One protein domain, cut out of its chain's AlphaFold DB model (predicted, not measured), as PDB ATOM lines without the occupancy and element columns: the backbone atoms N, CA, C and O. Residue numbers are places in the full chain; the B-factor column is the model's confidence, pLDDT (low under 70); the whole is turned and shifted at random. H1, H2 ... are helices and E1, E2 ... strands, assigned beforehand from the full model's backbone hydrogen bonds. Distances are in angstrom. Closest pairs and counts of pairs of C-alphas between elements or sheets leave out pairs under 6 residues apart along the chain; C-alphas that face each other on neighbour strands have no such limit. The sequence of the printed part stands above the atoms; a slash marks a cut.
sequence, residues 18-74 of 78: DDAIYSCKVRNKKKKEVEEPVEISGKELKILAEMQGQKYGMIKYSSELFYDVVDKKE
ATOM      1  N   ASP A  18      95.213  73.703  85.799       94.56
ATOM      2  CA  ASP A  18      96.494  73.448  86.469       94.56
ATOM      3  C   ASP A  18      97.407  72.536  85.642       94.56
ATOM      4  O   ASP A  18      98.607  72.799  85.552       94.56
ATOM      5  N   ASP A  19      96.816  71.528  84.999       92.44
ATOM      6  CA  ASP A  19      97.497  70.534  84.164       92.44
ATOM      7  C   ASP A  19      97.727  71.007  82.719       92.44
ATOM      8  O   ASP A  19      98.320  70.294  81.917       92.44
ATOM      9  N   ALA A  20      97.261  72.204  82.357       93.94
ATOM     10  CA  ALA A  20      97.436  72.738  81.013       93.94
ATOM     11  C   ALA A  20      98.740  73.526  80.872       93.94
ATOM     12  O   ALA A  20      99.131  74.281  81.766       93.94
ATOM     13  N   ILE A  21      99.363  73.427  79.697       95.50
ATOM     14  CA  ILE A  21     100.506  74.259  79.321       95.50
ATOM     15  C   ILE A  21     100.014  75.488  78.562       95.50
ATOM     16  O   ILE A  21      99.215  75.398  77.630       95.50
ATOM     17  N   TYR A  22     100.520  76.656  78.943       95.12
ATOM     18  CA  TYR A  22     100.201  77.919  78.294       95.12
ATOM     19  C   TYR A  22     101.441  78.538  77.662       95.12
ATOM     20  O   TYR A  22     102.527  78.542  78.245       95.12
ATOM     21  N   SER A  23     101.254  79.130  76.485       95.69
ATOM     22  CA  SER A  23     102.280  79.932  75.825       95.69
ATOM     23  C   SER A  23     102.207  81.377  76.311       95.69
ATOM     24  O   SER A  23     101.163  82.034  76.222       95.69
ATOM     25  N   CYS A  24     103.325  81.888  76.818       95.62
ATOM     26  CA  CYS A  24     103.440  83.227  77.373       95.62
ATOM     27  C   CYS A  24     104.502  84.033  76.631       95.62
ATOM     28  O   CYS A  24     105.656  83.625  76.533       95.62
ATOM     29  N   LYS A  25     104.148  85.234  76.171       96.38
ATOM     30  CA  LYS A  25     105.137  86.201  75.677       96.38
ATOM     31  C   LYS A  25     105.755  86.943  76.854       96.38
ATOM     32  O   LYS A  25     105.025  87.497  77.683       96.38
ATOM     33  N   VAL A  26     107.083  87.021  76.899       96.25
ATOM     34  CA  VAL A  26     107.777  87.779  77.942       96.25
ATOM     35  C   VAL A  26     107.881  89.242  77.536       96.25
ATOM     36  O   VAL A  26     108.515  89.603  76.541       96.25
ATOM     37  N   ARG A  27     107.229  90.112  78.309       95.88
ATOM     38  CA  ARG A  27     107.163  91.548  78.041       95.88
ATOM     39  C   ARG A  27     107.772  92.369  79.160       95.88
ATOM     40  O   ARG A  27     107.583  92.084  80.335       95.88
ATOM     41  N   ASN A  28     108.407  93.479  78.801       95.12
ATOM     42  CA  ASN A  28     108.853  94.472  79.779       95.12
ATOM     43  C   ASN A  28     107.730  95.456  80.182       95.12
ATOM     44  O   ASN A  28     106.627  95.453  79.629       95.12
ATOM     45  N   LYS A  29     108.025  96.396  81.091       91.50
ATOM     46  CA  LYS A  29     107.113  97.501  81.482       91.50
ATOM     47  C   LYS A  29     106.587  98.345  80.314       91.50
ATOM     48  O   LYS A  29     105.495  98.903  80.411       91.50
ATOM     49  N   LYS A  30     107.349  98.447  79.218       92.88
ATOM     50  CA  LYS A  30     106.951  99.144  77.981       92.88
ATOM     51  C   LYS A  30     106.077  98.262  77.072       92.88
ATOM     52  O   LYS A  30     105.773  98.670  75.957       92.88
ATOM     53  N   LYS A  31     105.669  97.074  77.543       89.06
ATOM     54  CA  LYS A  31     104.871  96.061  76.832       89.06
ATOM     55  C   LYS A  31     105.531  95.554  75.546       89.06
ATOM     56  O   LYS A  31     104.840  95.023  74.675       89.06
ATOM     57  N   LYS A  32     106.851  95.718  75.421       93.19
ATOM     58  CA  LYS A  32     107.630  95.154  74.317       93.19
ATOM     59  C   LYS A  32     108.033  93.734  74.674       93.19
ATOM     60  O   LYS A  32     108.417  93.505  75.819       93.19
ATOM     61  N   GLU A  33     107.927  92.838  73.704       93.81
ATOM     62  CA  GLU A  33     108.519  91.505  73.792       93.81
ATOM     63  C   GLU A  33     110.037  91.669  73.880       93.81
ATOM     64  O   GLU A  33     110.612  92.485  73.151       93.81
ATOM     65  N   VAL A  34     110.650  91.008  74.854       93.75
ATOM     66  CA  VAL A  34     112.085  91.150  75.152       93.75
ATOM     67  C   VAL A  34     112.821  89.820  75.169       93.75
ATOM     68  O   VAL A  34     114.039  89.823  75.032       93.75
ATOM     69  N   GLU A  35     112.095  88.716  75.303       91.81
ATOM     70  CA  GLU A  35     112.636  87.360  75.308       91.81
ATOM     71  C   GLU A  35     111.733  86.458  74.467       91.81
ATOM     72  O   GLU A  35     110.614  86.843  74.102       91.81
ATOM     73  N   GLU A  36     112.234  85.265  74.157       91.62
ATOM     74  CA  GLU A  36     111.460  84.253  73.454       91.62
ATOM     75  C   GLU A  36     110.219  83.848  74.271       91.62
ATOM     76  O   GLU A  36     110.240  83.900  75.507       91.62
ATOM     77  N   PRO A  37     109.109  83.474  73.610       92.25
ATOM     78  CA  PRO A  37     107.940  82.959  74.304       92.25
ATOM     79  C   PRO A  37     108.293  81.740  75.157       92.25
ATOM     80  O   PRO A  37     109.014  80.849  74.714       92.25
ATOM     81  N   VAL A  38     107.741  81.691  76.363       93.31
ATOM     82  CA  VAL A  38     107.955  80.600  77.313       93.31
ATOM     83  C   VAL A  38     106.694  79.765  77.456       93.31
ATOM     84  O   VAL A  38     105.574  80.269  77.339       93.31
ATOM     85  N   GLU A  39     106.889  78.484  77.728       94.62
ATOM     86  CA  GLU A  39     105.819  77.545  78.031       94.62
ATOM     87  C   GLU A  39     105.817  77.280  79.527       94.62
ATOM     88  O   GLU A  39     106.858  77.004  80.120       94.62
ATOM     89  N   ILE A  40     104.654  77.425  80.147       94.44
ATOM     90  CA  ILE A  40     104.523  77.343  81.597       94.44
ATOM     91  C   ILE A  40     103.164  76.757  81.955       94.44
ATOM     92  O   ILE A  40     102.162  77.016  81.279       94.44
ATOM     93  N   SER A  41     103.135  75.944  83.007       96.25
ATOM     94  CA  SER A  41     101.897  75.321  83.467       96.25
ATOM     95  C   SER A  41     100.917  76.361  84.017       96.25
ATOM     96  O   SER A  41     101.309  77.381  84.598       96.25
ATOM     97  N   GLY A  42      99.616  76.096  83.882       95.56
ATOM     98  CA  GLY A  42      98.583  76.943  84.477       95.56
ATOM     99  C   GLY A  42      98.722  77.032  85.996       95.56
ATOM    100  O   GLY A  42      98.531  78.106  86.570       95.56
ATOM    101  N   LYS A  43      99.167  75.945  86.638       96.06
ATOM    102  CA  LYS A  43      99.476  75.916  88.071       96.06
ATOM    103  C   LYS A  43     100.561  76.926  88.452       96.06
ATOM    104  O   LYS A  43     100.376  77.706  89.385       96.06
ATOM    105  N   GLU A  44     101.680  76.951  87.732       95.88
ATOM    106  CA  GLU A  44     102.757  77.911  87.999       95.88
ATOM    107  C   GLU A  44     102.330  79.354  87.724       95.88
ATOM    108  O   GLU A  44     102.671  80.255  88.492       95.88
ATOM    109  N   LEU A  45     101.526  79.589  86.682       95.62
ATOM    110  CA  LEU A  45     100.962  80.910  86.397       95.62
ATOM    111  C   LEU A  45     100.078  81.428  87.537       95.62
ATOM    112  O   LEU A  45     100.162  82.611  87.882       95.62
ATOM    113  N   LYS A  46      99.263  80.561  88.153       95.62
ATOM    114  CA  LYS A  46      98.467  80.917  89.339       95.62
ATOM    115  C   LYS A  46      99.355  81.298  90.514       95.62
ATOM    116  O   LYS A  46      99.185  82.387  91.057       95.62
ATOM    117  N   ILE A  47     100.348  80.465  90.833       95.19
ATOM    118  CA  ILE A  47     101.297  80.720  91.927       95.19
ATOM    119  C   ILE A  47     102.019  82.057  91.710       95.19
ATOM    120  O   ILE A  47     102.083  82.891  92.614       95.19
ATOM    121  N   LEU A  48     102.508  82.318  90.493       94.88
ATOM    122  CA  LEU A  48     103.144  83.591  90.149       94.88
ATOM    123  C   LEU A  48     102.193  84.773  90.336       94.88
ATOM    124  O   LEU A  48     102.585  85.803  90.887       94.88
ATOM    125  N   ALA A  49     100.941  84.642  89.904       94.19
ATOM    126  CA  ALA A  49      99.953  85.696  90.060       94.19
ATOM    127  C   ALA A  49      99.596  85.968  91.526       94.19
ATOM    128  O   ALA A  49      99.361  87.126  91.869       94.19
ATOM    129  N   GLU A  50      99.579  84.950  92.387       93.75
ATOM    130  CA  GLU A  50      99.389  85.120  93.830       93.75
ATOM    131  C   GLU A  50     100.598  85.801  94.484       93.75
ATOM    132  O   GLU A  50     100.435  86.741  95.261       93.75
ATOM    133  N   MET A  51     101.815  85.386  94.121       93.56
ATOM    134  CA  MET A  51     103.049  85.912  94.712       93.56
ATOM    135  C   MET A  51     103.399  87.329  94.238       93.56
ATOM    136  O   MET A  51     103.848  88.162  95.023       93.56
ATOM    137  N   GLN A  52     103.247  87.605  92.942       93.56
ATOM    138  CA  GLN A  52     103.733  88.833  92.297       93.56
ATOM    139  C   GLN A  52     102.603  89.769  91.857       93.56
ATOM    140  O   GLN A  52     102.830  90.960  91.604       93.56
ATOM    141  N   GLY A  53     101.378  89.256  91.761       93.00
ATOM    142  CA  GLY A  53     100.230  89.992  91.265       93.00
ATOM    143  C   GLY A  53     100.156  90.066  89.740       93.00
ATOM    144  O   GLY A  53     100.898  89.441  88.982       93.00
ATOM    145  N   GLN A  54      99.217  90.890  89.283       92.38
ATOM    146  CA  GLN A  54      98.892  91.064  87.870       92.38
ATOM    147  C   GLN A  54      98.804  92.547  87.517       92.38
ATOM    148  O   GLN A  54      98.313  93.362  88.314       92.38
ATOM    149  N   LYS A  55      99.224  92.898  86.297       91.00
ATOM    150  CA  LYS A  55      99.129  94.259  85.759       91.00
ATOM    151  C   LYS A  55      98.855  94.230  84.258       91.00
ATOM    152  O   LYS A  55      99.476  93.472  83.529       91.00
ATOM    153  N   TYR A  56      97.954  95.096  83.793       90.00
ATOM    154  CA  TYR A  56      97.607  95.233  82.368       90.00
ATOM    155  C   TYR A  56      97.109  93.937  81.695       90.00
ATOM    156  O   TYR A  56      97.299  93.771  80.493       90.00
ATOM    157  N   GLY A  57      96.491  93.035  82.464       92.00
ATOM    158  CA  GLY A  57      96.066  91.717  81.982       92.00
ATOM    159  C   GLY A  57      97.219  90.739  81.735       92.00
ATOM    160  O   GLY A  57      97.045  89.792  80.980       92.00
ATOM    161  N   MET A  58      98.381  90.985  82.351       94.88
ATOM    162  CA  MET A  58      99.568  90.127  82.327       94.88
ATOM    163  C   MET A  58      99.958  89.742  83.759       94.88
ATOM    164  O   MET A  58      99.741  90.520  84.702       94.88
ATOM    165  N   ILE A  59     100.572  88.573  83.918       95.31
ATOM    166  CA  ILE A  59     101.096  88.092  85.202       95.31
ATOM    167  C   ILE A  59     102.494  88.669  85.394       95.31
ATOM    168  O   ILE A  59     103.294  88.718  84.463       95.31
ATOM    169  N   LYS A  60     102.793  89.177  86.586       95.12
ATOM    170  CA  LYS A  60     104.115  89.735  86.864       95.12
ATOM    171  C   LYS A  60     105.095  88.589  87.125       95.12
ATOM    172  O   LYS A  60     104.859  87.777  88.009       95.12
ATOM    173  N   TYR A  61     106.188  88.545  86.369       90.81
ATOM    174  CA  TYR A  61     107.265  87.576  86.579       90.81
ATOM    175  C   TYR A  61     108.350  88.164  87.489       90.81
ATOM    176  O   TYR A  61     108.767  87.545  88.464       90.81
ATOM    177  N   SER A  62     108.750  89.411  87.224       91.19
ATOM    178  CA  SER A  62     109.741  90.137  88.023       91.19
ATOM    179  C   SER A  62     109.360  91.610  88.178       91.19
ATOM    180  O   SER A  62     108.303  92.066  87.734       91.19
ATOM    181  N   SER A  63     110.216  92.407  88.822       88.31
ATOM    182  CA  SER A  63     110.014  93.857  88.914       88.31
ATOM    183  C   SER A  63     109.963  94.543  87.544       88.31
ATOM    184  O   SER A  63     109.418  95.645  87.461       88.31
ATOM    185  N   GLU A  64     110.484  93.912  86.487       92.12
ATOM    186  CA  GLU A  64     110.616  94.482  85.143       92.12
ATOM    187  C   GLU A  64     109.902  93.686  84.047       92.12
ATOM    188  O   GLU A  64     109.555  94.278  83.019       92.12
ATOM    189  N   LEU A  65     109.639  92.399  84.292       94.62
ATOM    190  CA  LEU A  65     109.126  91.447  83.312       94.62
ATOM    191  C   LEU A  65     107.728  90.930  83.666       94.62
ATOM    192  O   LEU A  65     107.362  90.772  84.835       94.62
ATOM    193  N   PHE A  66     106.961  90.645  82.621       96.12
ATOM    194  CA  PHE A  66     105.579  90.197  82.668       96.12
ATOM    195  C   PHE A  66     105.370  89.048  81.686       96.12
ATOM    196  O   PHE A  66     105.882  89.085  80.568       96.12
ATOM    197  N   TYR A  67     104.557  88.081  82.086       96.31
ATOM    198  CA  TYR A  67     104.051  87.019  81.234       96.31
ATOM    199  C   TYR A  67     102.682  87.409  80.692       96.31
ATOM    200  O   TYR A  67     101.697  87.545  81.424       96.31
ATOM    201  N   ASP A  68     102.648  87.636  79.384       96.25
ATOM    202  CA  ASP A  68     101.432  87.848  78.617       96.25
ATOM    203  C   ASP A  68     100.956  86.485  78.109       96.25
ATOM    204  O   ASP A  68     101.498  85.967  77.132       96.25
ATOM    205  N   VAL A  69     100.012  85.877  78.833       95.69
ATOM    206  CA  VAL A  69      99.472  84.542  78.532       95.69
ATOM    207  C   VAL A  69      98.643  84.631  77.256       95.69
ATOM    208  O   VAL A  69      97.591  85.272  77.260       95.69
ATOM    209  N   VAL A  70      99.135  84.035  76.170       94.56
ATOM    210  CA  VAL A  70      98.563  84.189  74.826       94.56
ATOM    211  C   VAL A  70      97.559  83.092  74.526       94.56
ATOM    212  O   VAL A  70      96.453  83.403  74.099       94.56
ATOM    213  N   ASP A  71      97.954  81.839  74.742       92.62
ATOM    214  CA  ASP A  71      97.204  80.676  74.275       92.62
ATOM    215  C   ASP A  71      97.430  79.457  75.180       92.62
ATOM    216  O   ASP A  71      98.439  79.389  75.893       92.62
ATOM    217  N   LYS A  72      96.489  78.509  75.155       92.56
ATOM    218  CA  LYS A  72      96.617  77.206  75.813       92.56
ATOM    219  C   LYS A  72      97.148  76.239  74.763       92.56
ATOM    220  O   LYS A  72      96.461  75.970  73.783       92.56
ATOM    221  N   LYS A  73      98.332  75.667  74.974       84.94
ATOM    222  CA  LYS A  73      98.723  74.510  74.175       84.94
ATOM    223  C   LYS A  73      97.900  73.321  74.648       84.94
ATOM    224  O   LYS A  73      98.069  72.844  75.766       84.94
ATOM    225  N   GLU A  74      97.003  72.850  73.794       64.56
ATOM    226  CA  GLU A  74      96.544  71.473  73.900       64.56
ATOM    227  C   GLU A  74      97.774  70.589  73.696       64.56
ATOM    228  O   GLU A  74      98.406  70.625  72.636       64.56
TER     229      GLU A  74
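Overview. This is residues 18 to 74 of the 78 residues of an uncharacterized protein of Anaerosalibacter bizertensis (UniProt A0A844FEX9). A strongly twisted, curled sheet of four strands has one helix, H1, packed over one of its faces, in two layers. Two long strands, E1 and E4, run side by side through the middle of the sheet, with the short strands E2 and E3 at its edges. The printed part has 57 residues, with one named helix and four named strands in the order E1, E2, H1, E3, E4 along the chain; the sheet runs E2, E1, E4, E3, all antiparallel, and the class is mixed, helices and strands. The whole is compact, with a radius of gyration of the C-alphas of 10.4 A, and rounded, with spans of 30 by 23 by 15 A.

Arrangement. The inner strands of the sheet are E1, residues 21 to 28, and E4, residues 65 to 73, antiparallel at 153 degrees between their directions. N 25 and O 68 are within hydrogen-bond range at 2.9 A, as are N 66 and O 27 at 2.8 A. E4 bends by 60 degrees at residue 70. The edge strand E2, residues 38 to 41, is antiparallel to E1 at 132 degrees, with N 24 and O 38 within hydrogen-bond range at 2.8 A, and the two form a hairpin. The other edge strand, E3, residues 58 to 60, forms a hairpin with E4, antiparallel at 130 degrees, with N 59 and O 67 within hydrogen-bond range at 2.9 A. Residues 54 to 55 pair antiparallel with residues 58 to 59 of E3. E2 and E3 are apart. From edge to edge the strands' lines turn by 95 degrees, and the way across the sheet turns by 76 degrees. The helix H1, residues 42 to 52, is on the sheet. Its closest C-alphas to E3 are those of Gln 52 and Lys 60, 5.5 A apart; to E1, those of Gly 42 and Ile 21, 6.1 A apart. H1 and E4 are near each other. In H1 every O i to N i+4 pair is within hydrogen-bond range.

Along the chain. E1 begins at C-alpha 21, at (100.506, 74.259, 79.321), and is 21.9 A long from first to last C-alpha. E2 is 10.1 A long, H1 15.1 A and E3 6.4 A. H1 ends at C-alpha 52, at (103.733, 88.833, 92.297). E4, also 21.9 A long, ends at C-alpha 73, at (98.723, 74.510, 74.175).

Size, cuts and confidence. The C-alphas farthest apart are those of Asp 19 and Lys 30, 30.8 A. The printed part has no cut. The link from E1 to E2 is short, with 9 residues; the other three are tight. The mean pLDDT of the printed part is 93.2, and residue 74 is under 70.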